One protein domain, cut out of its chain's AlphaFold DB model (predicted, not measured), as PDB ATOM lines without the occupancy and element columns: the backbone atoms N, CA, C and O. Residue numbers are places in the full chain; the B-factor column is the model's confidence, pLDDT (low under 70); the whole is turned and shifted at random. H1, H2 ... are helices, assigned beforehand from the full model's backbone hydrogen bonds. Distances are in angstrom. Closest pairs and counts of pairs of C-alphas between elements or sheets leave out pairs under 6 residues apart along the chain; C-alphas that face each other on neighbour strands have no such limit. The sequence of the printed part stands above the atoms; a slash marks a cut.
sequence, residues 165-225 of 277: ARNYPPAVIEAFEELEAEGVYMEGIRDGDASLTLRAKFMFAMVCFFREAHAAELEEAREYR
ATOM      1  N   ALA A 165      27.795  17.010  79.551       60.91
ATOM      2  CA  ALA A 165      27.991  17.920  80.677       60.91
ATOM      3  C   ALA A 165      27.363  19.284  80.365       60.91
ATOM      4  O   ALA A 165      27.903  20.066  79.581       60.91
ATOM      5  N   ARG A 166      26.226  19.572  80.995       66.50
ATOM      6  CA  ARG A 166      25.674  20.922  81.125       66.50
ATOM      7  C   ARG A 166      25.486  21.213  82.606       66.50
ATOM      8  O   ARG A 166      25.028  20.349  83.346       66.50
ATOM      9  N   ASN A 167      25.843  22.420  83.024       76.69
ATOM     10  CA  ASN A 167      25.632  22.852  84.399       76.69
ATOM     11  C   ASN A 167      24.177  23.303  84.539       76.69
ATOM     12  O   ASN A 167      23.804  24.350  84.010       76.69
ATOM     13  N   TYR A 168      23.368  22.506  85.231       78.19
ATOM     14  CA  TYR A 168      21.996  22.850  85.595       78.19
ATOM     15  C   TYR A 168      21.877  23.038  87.115       78.19
ATOM     16  O   TYR A 168      22.688  22.482  87.860       78.19
ATOM     17  N   PRO A 169      20.888  23.815  87.598       83.75
ATOM     18  CA  PRO A 169      20.566  23.860  89.021       83.75
ATOM     19  C   PRO A 169      20.231  22.456  89.564       83.75
ATOM     20  O   PRO A 169      19.605  21.684  88.835       83.75
ATOM     21  N   PRO A 170      20.561  22.130  90.831       68.12
ATOM     22  CA  PRO A 170      20.317  20.802  91.403       68.12
ATOM     23  C   PRO A 170      18.875  20.306  91.254       68.12
ATOM     24  O   PRO A 170      18.674  19.169  90.859       68.12
ATOM     25  N   ALA A 171      17.881  21.178  91.450       77.44
ATOM     26  CA  ALA A 171      16.468  20.817  91.299       77.44
ATOM     27  C   ALA A 171      16.100  20.364  89.871       77.44
ATOM     28  O   ALA A 171      15.240  19.512  89.686       77.44
ATOM     29  N   VAL A 172      16.759  20.919  88.847       78.50
ATOM     30  CA  VAL A 172      16.554  20.503  87.449       78.50
ATOM     31  C   VAL A 172      17.209  19.145  87.192       78.50
ATOM     32  O   VAL A 172      16.676  18.347  86.429       78.50
ATOM     33  N   ILE A 173      18.356  18.888  87.827       75.00
ATOM     34  CA  ILE A 173      19.048  17.598  87.748       75.00
ATOM     35  C   ILE A 173      18.197  16.514  88.412       75.00
ATOM     36  O   ILE A 173      17.955  15.487  87.795       75.00
ATOM     37  N   GLU A 174      17.689  16.774  89.615       73.69
ATOM     38  CA  GLU A 174      16.847  15.843  90.374       73.69
ATOM     39  C   GLU A 174      15.562  15.493  89.614       73.69
ATOM     40  O   GLU A 174      15.308  14.319  89.362       73.69
ATOM     41  N   ALA A 175      14.827  16.495  89.118       80.38
ATOM     42  CA  ALA A 175      13.620  16.260  88.322       80.38
ATOM     43  C   ALA A 175      13.892  15.423  87.059       80.38
ATOM     44  O   ALA A 175      13.059  14.625  86.628       80.38
ATOM     45  N   PHE A 176      15.062  15.603  86.445       86.00
ATOM     46  CA  PHE A 176      15.473  14.817  85.290       86.00
ATOM     47  C   PHE A 176      15.849  13.378  85.667       86.00
ATOM     48  O   PHE A 176      15.472  12.448  84.959       86.00
ATOM     49  N   GLU A 177      16.577  13.184  86.768       84.19
ATOM     50  CA  GLU A 177      16.974  11.859  87.255       84.19
ATOM     51  C   GLU A 177      15.767  11.028  87.706       84.19
ATOM     52  O   GLU A 177      15.700   9.840  87.384       84.19
ATOM     53  N   GLU A 178      14.792  11.642  88.383       86.56
ATOM     54  CA  GLU A 178      13.523  11.004  88.754       86.56
ATOM     55  C   GLU A 178      12.746  10.558  87.511       86.56
ATOM     56  O   GLU A 178      12.354   9.395  87.392       86.56
ATOM     57  N   LEU A 179      12.603  11.457  86.533       90.62
ATOM     58  CA  LEU A 179      11.901  11.150  85.294       90.62
ATOM     59  C   LEU A 179      12.622  10.068  84.470       90.62
ATOM     60  O   LEU A 179      11.965   9.190  83.913       90.62
ATOM     61  N   GLU A 180      13.959  10.088  84.402       91.00
ATOM     62  CA  GLU A 180      14.746   9.028  83.756       91.00
ATOM     63  C   GLU A 180      14.535   7.681  84.460       91.00
ATOM     64  O   GLU A 180      14.344   6.664  83.787       91.00
ATOM     65  N   ALA A 181      14.546   7.658  85.796       88.50
ATOM     66  CA  ALA A 181      14.403   6.434  86.579       88.50
ATOM     67  C   ALA A 181      13.071   5.713  86.317       88.50
ATOM     68  O   ALA A 181      13.040   4.483  86.277       88.50
ATOM     69  N   GLU A 182      11.993   6.460  86.093       91.12
ATOM     70  CA  GLU A 182      10.682   5.907  85.744       91.12
ATOM     71  C   GLU A 182      10.561   5.620  84.241       91.12
ATOM     72  O   GLU A 182      10.117   4.543  83.824       91.12
ATOM     73  N   GLY A 183      11.005   6.566  83.412       86.56
ATOM     74  CA  GLY A 183      10.834   6.557  81.963       86.56
ATOM     75  C   GLY A 183      11.494   5.371  81.261       86.56
ATOM     76  O   GLY A 183      10.957   4.850  80.281       86.56
ATOM     77  N   VAL A 184      12.607   4.857  81.795       89.56
ATOM     78  CA  VAL A 184      13.277   3.659  81.250       89.56
ATOM     79  C   VAL A 184      12.425   2.387  81.304       89.56
ATOM     80  O   VAL A 184      12.717   1.427  80.586       89.56
ATOM     81  N   TYR A 185      11.374   2.357  82.129       90.94
ATOM     82  CA  TYR A 185      10.467   1.215  82.250       90.94
ATOM     83  C   TYR A 185       9.211   1.323  81.378       90.94
ATOM     84  O   TYR A 185       8.409   0.384  81.349       90.94
ATOM     85  N   MET A 186       9.046   2.419  80.634       87.88
ATOM     86  CA  MET A 186       7.944   2.576  79.687       87.88
ATOM     87  C   MET A 186       8.010   1.516  78.578       87.88
ATOM     88  O   MET A 186       9.086   1.125  78.122       87.88
ATOM     89  N   GLU A 187       6.847   1.049  78.120       85.25
ATOM     90  CA  GLU A 187       6.737  -0.005  77.099       85.25
ATOM     91  C   GLU A 187       7.484   0.356  75.808       85.25
ATOM     92  O   GLU A 187       8.289  -0.439  75.337       85.25
ATOM     93  N   GLY A 188       7.316   1.589  75.316       81.38
ATOM     94  CA  GLY A 188       7.999   2.070  74.109       81.38
ATOM     95  C   GLY A 188       9.520   2.206  74.236       81.38
ATOM     96  O   GLY A 188      10.201   2.292  73.224       81.38
ATOM     97  N   ILE A 189      10.069   2.211  75.457       86.31
ATOM     98  CA  ILE A 189      11.521   2.257  75.698       86.31
ATOM     99  C   ILE A 189      12.114   0.845  75.791       86.31
ATOM    100  O   ILE A 189      13.267   0.609  75.420       86.31
ATOM    101  N   ARG A 190      11.318  -0.123  76.252       84.69
ATOM    102  CA  ARG A 190      11.687  -1.541  76.361       84.69
ATOM    103  C   ARG A 190      11.269  -2.331  75.116       84.69
ATOM    104  O   ARG A 190      10.745  -3.434  75.228       84.69
ATOM    105  N   ASP A 191      11.528  -1.781  73.941       79.56
ATOM    106  CA  ASP A 191      11.154  -2.330  72.626       79.56
ATOM    107  C   ASP A 191      11.933  -3.594  72.190       79.56
ATOM    108  O   ASP A 191      11.754  -4.085  71.078       79.56
ATOM    109  N   GLY A 192      12.802  -4.139  73.050       72.81
ATOM    110  CA  GLY A 192      13.602  -5.335  72.769       72.81
ATOM    111  C   GLY A 192      14.884  -5.090  71.965       72.81
ATOM    112  O   GLY A 192      15.690  -6.012  71.851       72.81
ATOM    113  N   ASP A 193      15.131  -3.871  71.472       74.19
ATOM    114  CA  ASP A 193      16.399  -3.528  70.822       74.19
ATOM    115  C   ASP A 193      17.530  -3.431  71.869       74.19
ATOM    116  O   ASP A 193      17.374  -2.827  72.931       74.19
ATOM    117  N   ALA A 194      18.685  -4.029  71.603       73.44
ATOM    118  CA  ALA A 194      19.840  -3.985  72.500       73.44
ATOM    119  C   ALA A 194      20.942  -3.019  72.027       73.44
ATOM    120  O   ALA A 194      21.961  -2.891  72.707       73.44
ATOM    121  N   SER A 195      20.744  -2.338  70.890       69.19
ATOM    122  CA  SER A 195      21.719  -1.415  70.295       69.19
ATOM    123  C   SER A 195      22.024  -0.205  71.192       69.19
ATOM    124  O   SER A 195      23.161   0.264  71.262       69.19
ATOM    125  N   LEU A 196      21.018   0.260  71.944       71.06
ATOM    126  CA  LEU A 196      21.096   1.398  72.855       71.06
ATOM    127  C   LEU A 196      20.699   1.008  74.281       71.06
ATOM    128  O   LEU A 196      19.822   0.178  74.517       71.06
ATOM    129  N   THR A 197      21.308   1.675  75.265       80.62
ATOM    130  CA  THR A 197      20.877   1.549  76.667       80.62
ATOM    131  C   THR A 197      19.464   2.109  76.855       80.62
ATOM    132  O   THR A 197      19.095   3.075  76.189       80.62
ATOM    133  N   LEU A 198      18.696   1.575  77.813       82.88
ATOM    134  CA  LEU A 198      17.342   2.075  78.108       82.88
ATOM    135  C   LEU A 198      17.322   3.581  78.413       82.88
ATOM    136  O   LEU A 198      16.423   4.283  77.968       82.88
ATOM    137  N   ARG A 199      18.350   4.094  79.102       84.88
ATOM    138  CA  ARG A 199      18.519   5.532  79.366       84.88
ATOM    139  C   ARG A 199      18.705   6.338  78.083       84.88
ATOM    140  O   ARG A 199      18.027   7.334  77.874       84.88
ATOM    141  N   ALA A 200      19.575   5.879  77.180       83.06
ATOM    142  CA  ALA A 200      19.782   6.537  75.889       83.06
ATOM    143  C   ALA A 200      18.501   6.548  75.038       83.06
ATOM    144  O   ALA A 200      18.186   7.561  74.417       83.06
ATOM    145  N   LYS A 201      17.732   5.454  75.060       83.25
ATOM    146  CA  LYS A 201      16.430   5.380  74.390       83.25
ATOM    147  C   LYS A 201      15.414   6.341  74.989       83.25
ATOM    148  O   LYS A 201      14.762   7.065  74.246       83.25
ATOM    149  N   PHE A 202      15.316   6.382  76.317       89.75
ATOM    150  CA  PHE A 202      14.457   7.331  77.017       89.75
ATOM    151  C   PHE A 202      14.802   8.778  76.634       89.75
ATOM    152  O   PHE A 202      13.924   9.552  76.256       89.75
ATOM    153  N   MET A 203      16.090   9.112  76.600       87.31
ATOM    154  CA  MET A 203      16.561  10.427  76.171       87.31
ATOM    155  C   MET A 203      16.216  10.762  74.728       87.31
ATOM    156  O   MET A 203      15.803  11.884  74.428       87.31
ATOM    157  N   PHE A 204      16.364   9.798  73.826       85.50
ATOM    158  CA  PHE A 204      15.971   9.980  72.437       85.50
ATOM    159  C   PHE A 204      14.457  10.203  72.311       85.50
ATOM    160  O   PHE A 204      14.027  11.125  71.618       85.50
ATOM    161  N   ALA A 205      13.654   9.434  73.051       87.56
ATOM    162  CA  ALA A 205      12.207   9.592  73.093       87.56
ATOM    163  C   ALA A 205      11.795  10.975  73.619       87.56
ATOM    164  O   ALA A 205      10.958  11.619  72.996       87.56
ATOM    165  N   MET A 206      12.429  11.488  74.681       89.94
ATOM    166  CA  MET A 206      12.186  12.855  75.164       89.94
ATOM    167  C   MET A 206      12.411  13.905  74.070       89.94
ATOM    168  O   MET A 206      11.599  14.817  73.919       89.94
ATOM    169  N   VAL A 207      13.487  13.783  73.286       88.00
ATOM    170  CA  VAL A 207      13.764  14.710  72.175       88.00
ATOM    171  C   VAL A 207      12.691  14.609  71.094       88.00
ATOM    172  O   VAL A 207      12.241  15.642  70.598       88.00
ATOM    173  N   CYS A 208      12.278  13.395  70.724       86.75
ATOM    174  CA  CYS A 208      11.224  13.187  69.732       86.75
ATOM    175  C   CYS A 208       9.881  13.745  70.210       86.75
ATOM    176  O   CYS A 208       9.280  14.537  69.490       86.75
ATOM    177  N   PHE A 209       9.461  13.424  71.434       87.94
ATOM    178  CA  PHE A 209       8.210  13.922  72.002       87.94
ATOM    179  C   PHE A 209       8.211  15.438  72.149       87.94
ATOM    180  O   PHE A 209       7.223  16.075  71.805       87.94
ATOM    181  N   PHE A 210       9.319  16.038  72.590       87.44
ATOM    182  CA  PHE A 210       9.423  17.493  72.661       87.44
ATOM    183  C   PHE A 210       9.328  18.132  71.270       87.44
ATOM    184  O   PHE A 210       8.634  19.129  71.092       87.44
ATOM    185  N   ARG A 211       9.989  17.546  70.261       88.69
ATOM    186  CA  ARG A 211       9.909  18.024  68.872       88.69
ATOM    187  C   ARG A 211       8.508  17.922  68.295       88.69
ATOM    188  O   ARG A 211       8.096  18.831  67.589       88.69
ATOM    189  N   GLU A 212       7.816  16.825  68.565       88.06
ATOM    190  CA  GLU A 212       6.457  16.595  68.088       88.06
ATOM    191  C   GLU A 212       5.461  17.522  68.794       88.06
ATOM    192  O   GLU A 212       4.672  18.192  68.132       88.06
ATOM    193  N   ALA A 213       5.559  17.643  70.122       89.06
ATOM    194  CA  ALA A 213       4.680  18.486  70.929       89.06
ATOM    195  C   ALA A 213       4.850  19.987  70.642       89.06
ATOM    196  O   ALA A 213       3.874  20.731  70.704       89.06
ATOM    197  N   HIS A 214       6.065  20.425  70.303       89.81
ATOM    198  CA  HIS A 214       6.404  21.838  70.098       89.81
ATOM    199  C   HIS A 214       6.857  22.139  68.664       89.81
ATOM    200  O   HIS A 214       7.656  23.046  68.449       89.81
ATOM    201  N   ALA A 215       6.385  21.389  67.661       88.50
ATOM    202  CA  ALA A 215       6.876  21.507  66.285       88.50
ATOM    203  C   ALA A 215       6.775  22.939  65.720       88.50
ATOM    204  O   ALA A 215       7.744  23.433  65.145       88.50
ATOM    205  N   ALA A 216       5.634  23.607  65.922       86.06
ATOM    206  CA  ALA A 216       5.409  24.980  65.464       86.06
ATOM    207  C   ALA A 216       6.279  25.997  66.226       86.06
ATOM    208  O   ALA A 216       6.993  26.776  65.603       86.06
ATOM    209  N   GLU A 217       6.306  25.927  67.561       87.75
ATOM    210  CA  GLU A 217       7.140  26.804  68.402       87.75
ATOM    211  C   GLU A 217       8.637  26.629  68.106       87.75
ATOM    212  O   GLU A 217       9.413  27.581  68.156       87.75
ATOM    213  N   LEU A 218       9.068  25.411  67.775       89.38
ATOM    214  CA  LEU A 218      10.440  25.135  67.369       89.38
ATOM    215  C   LEU A 218      10.771  25.714  65.995       89.38
ATOM    216  O   LEU A 218      11.930  26.071  65.782       89.38
ATOM    217  N   GLU A 219       9.805  25.802  65.080       88.75
ATOM    218  CA  GLU A 219      10.000  26.466  63.791       88.75
ATOM    219  C   GLU A 219      10.116  27.980  63.977       88.75
ATOM    220  O   GLU A 219      11.112  28.571  63.560       88.75
ATOM    221  N   GLU A 220       9.213  28.586  64.751       89.00
ATOM    222  CA  GLU A 220       9.314  29.996  65.142       89.00
ATOM    223  C   GLU A 220      10.641  30.290  65.865       89.00
ATOM    224  O   GLU A 220      11.315  31.284  65.588       89.00
ATOM    225  N   ALA A 221      11.092  29.398  66.753       85.50
ATOM    226  CA  ALA A 221      12.379  29.535  67.430       85.50
ATOM    227  C   ALA A 221      13.574  29.423  66.466       85.50
ATOM    228  O   ALA A 221      14.604  30.071  66.693       85.50
ATOM    229  N   ARG A 222      13.479  28.621  65.394       89.31
ATOM    230  CA  ARG A 222      14.508  28.556  64.338       89.31
ATOM    231  C   ARG A 222      14.551  29.853  63.545       89.31
ATOM    232  O   ARG A 222      15.646  30.378  63.345       89.31
ATOM    233  N   GLU A 223      13.396  30.381  63.150       87.38
ATOM    234  CA  GLU A 223      13.279  31.669  62.460       87.38
ATOM    235  C   GLU A 223      13.828  32.808  63.325       87.38
ATOM    236  O   GLU A 223      14.668  33.589  62.875       87.38
ATOM    237  N   TYR A 224      13.456  32.845  64.606       82.12
ATOM    238  CA  TYR A 224      13.965  33.818  65.568       82.12
ATOM    239  C   TYR A 224      15.484  33.711  65.748       82.12
ATOM    240  O   TYR A 224      16.193  34.718  65.716       82.12
ATOM    241  N   ARG A 225      16.019  32.491  65.893       77.50
ATOM    242  CA  ARG A 225      17.465  32.258  66.003       77.50
ATOM    243  C   ARG A 225      18.204  32.699  64.740       77.50
ATOM    244  O   ARG A 225      19.254  33.328  64.858       77.50
TER     245      ARG A 225
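What this domain is: This is residues 165 to 225 of the 277 residues of an uncharacterized protein of Acidobacteria bacterium (UniProt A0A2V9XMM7). Three helices follow one another as an open, angular chain: H1 meets the first part of the longest helix, H2, in a corner like an L, and H3 turns off at the far end of H2. A long loop, residues 184 to 197, joins H1 to H2 at the L's corner, while residues 165 to 178 stick out at one end and residues 220 to 225 of H3 at the other. The printed part has 61 residues with three named helices, in the order H1, H2, H3, and no named strand; its class is all helix. The whole is loose, with a radius of gyration of the C-alphas of 14.1 A and spans of 39 by 28 by 18 A.

How they stand to each other: H1, residues 170 to 183, touches H2, residues 198 to 213, with its residues 180 to 183 alone. H2 touches H1 with its residues 199 to 203 alone. The closest C-alphas are those of Gly 183 and Phe 202, 6.2 A apart, and the two lines are about perpendicular at 77 degrees. H3, residues 215 to 225, is close to H2 but not clearly touching: the closest C-alphas, those of Arg 211 and Leu 218, are 7.3 A apart. The lines of H2 and H3 are about perpendicular at 83 degrees. H1 and H3 are apart. In H1, H2 and H3 every O i to N i+4 pair is within hydrogen-bond range.

Where its parts are: H1 begins at C-alpha 170 (20.317, 20.802, 91.403) and is 19.5 A long from first to last C-alpha. H2 begins at C-alpha 198 (17.342, 2.075, 78.108) and is 21.9 A long. H3 is 15.1 A long and ends at C-alpha 225 (17.465, 32.258, 66.003).

The domain as a whole: The two C-alphas farthest apart, those of Gly 192 and Tyr 224, are 39.8 A apart. The printed part has no cut. The link from H1 to H2 is long, with 14 residues, and that from H2 to H3 is tight, with 1 residue. The mean pLDDT of the printed part is 83.3; residues 165 to 166, 170 and 195 are under 70.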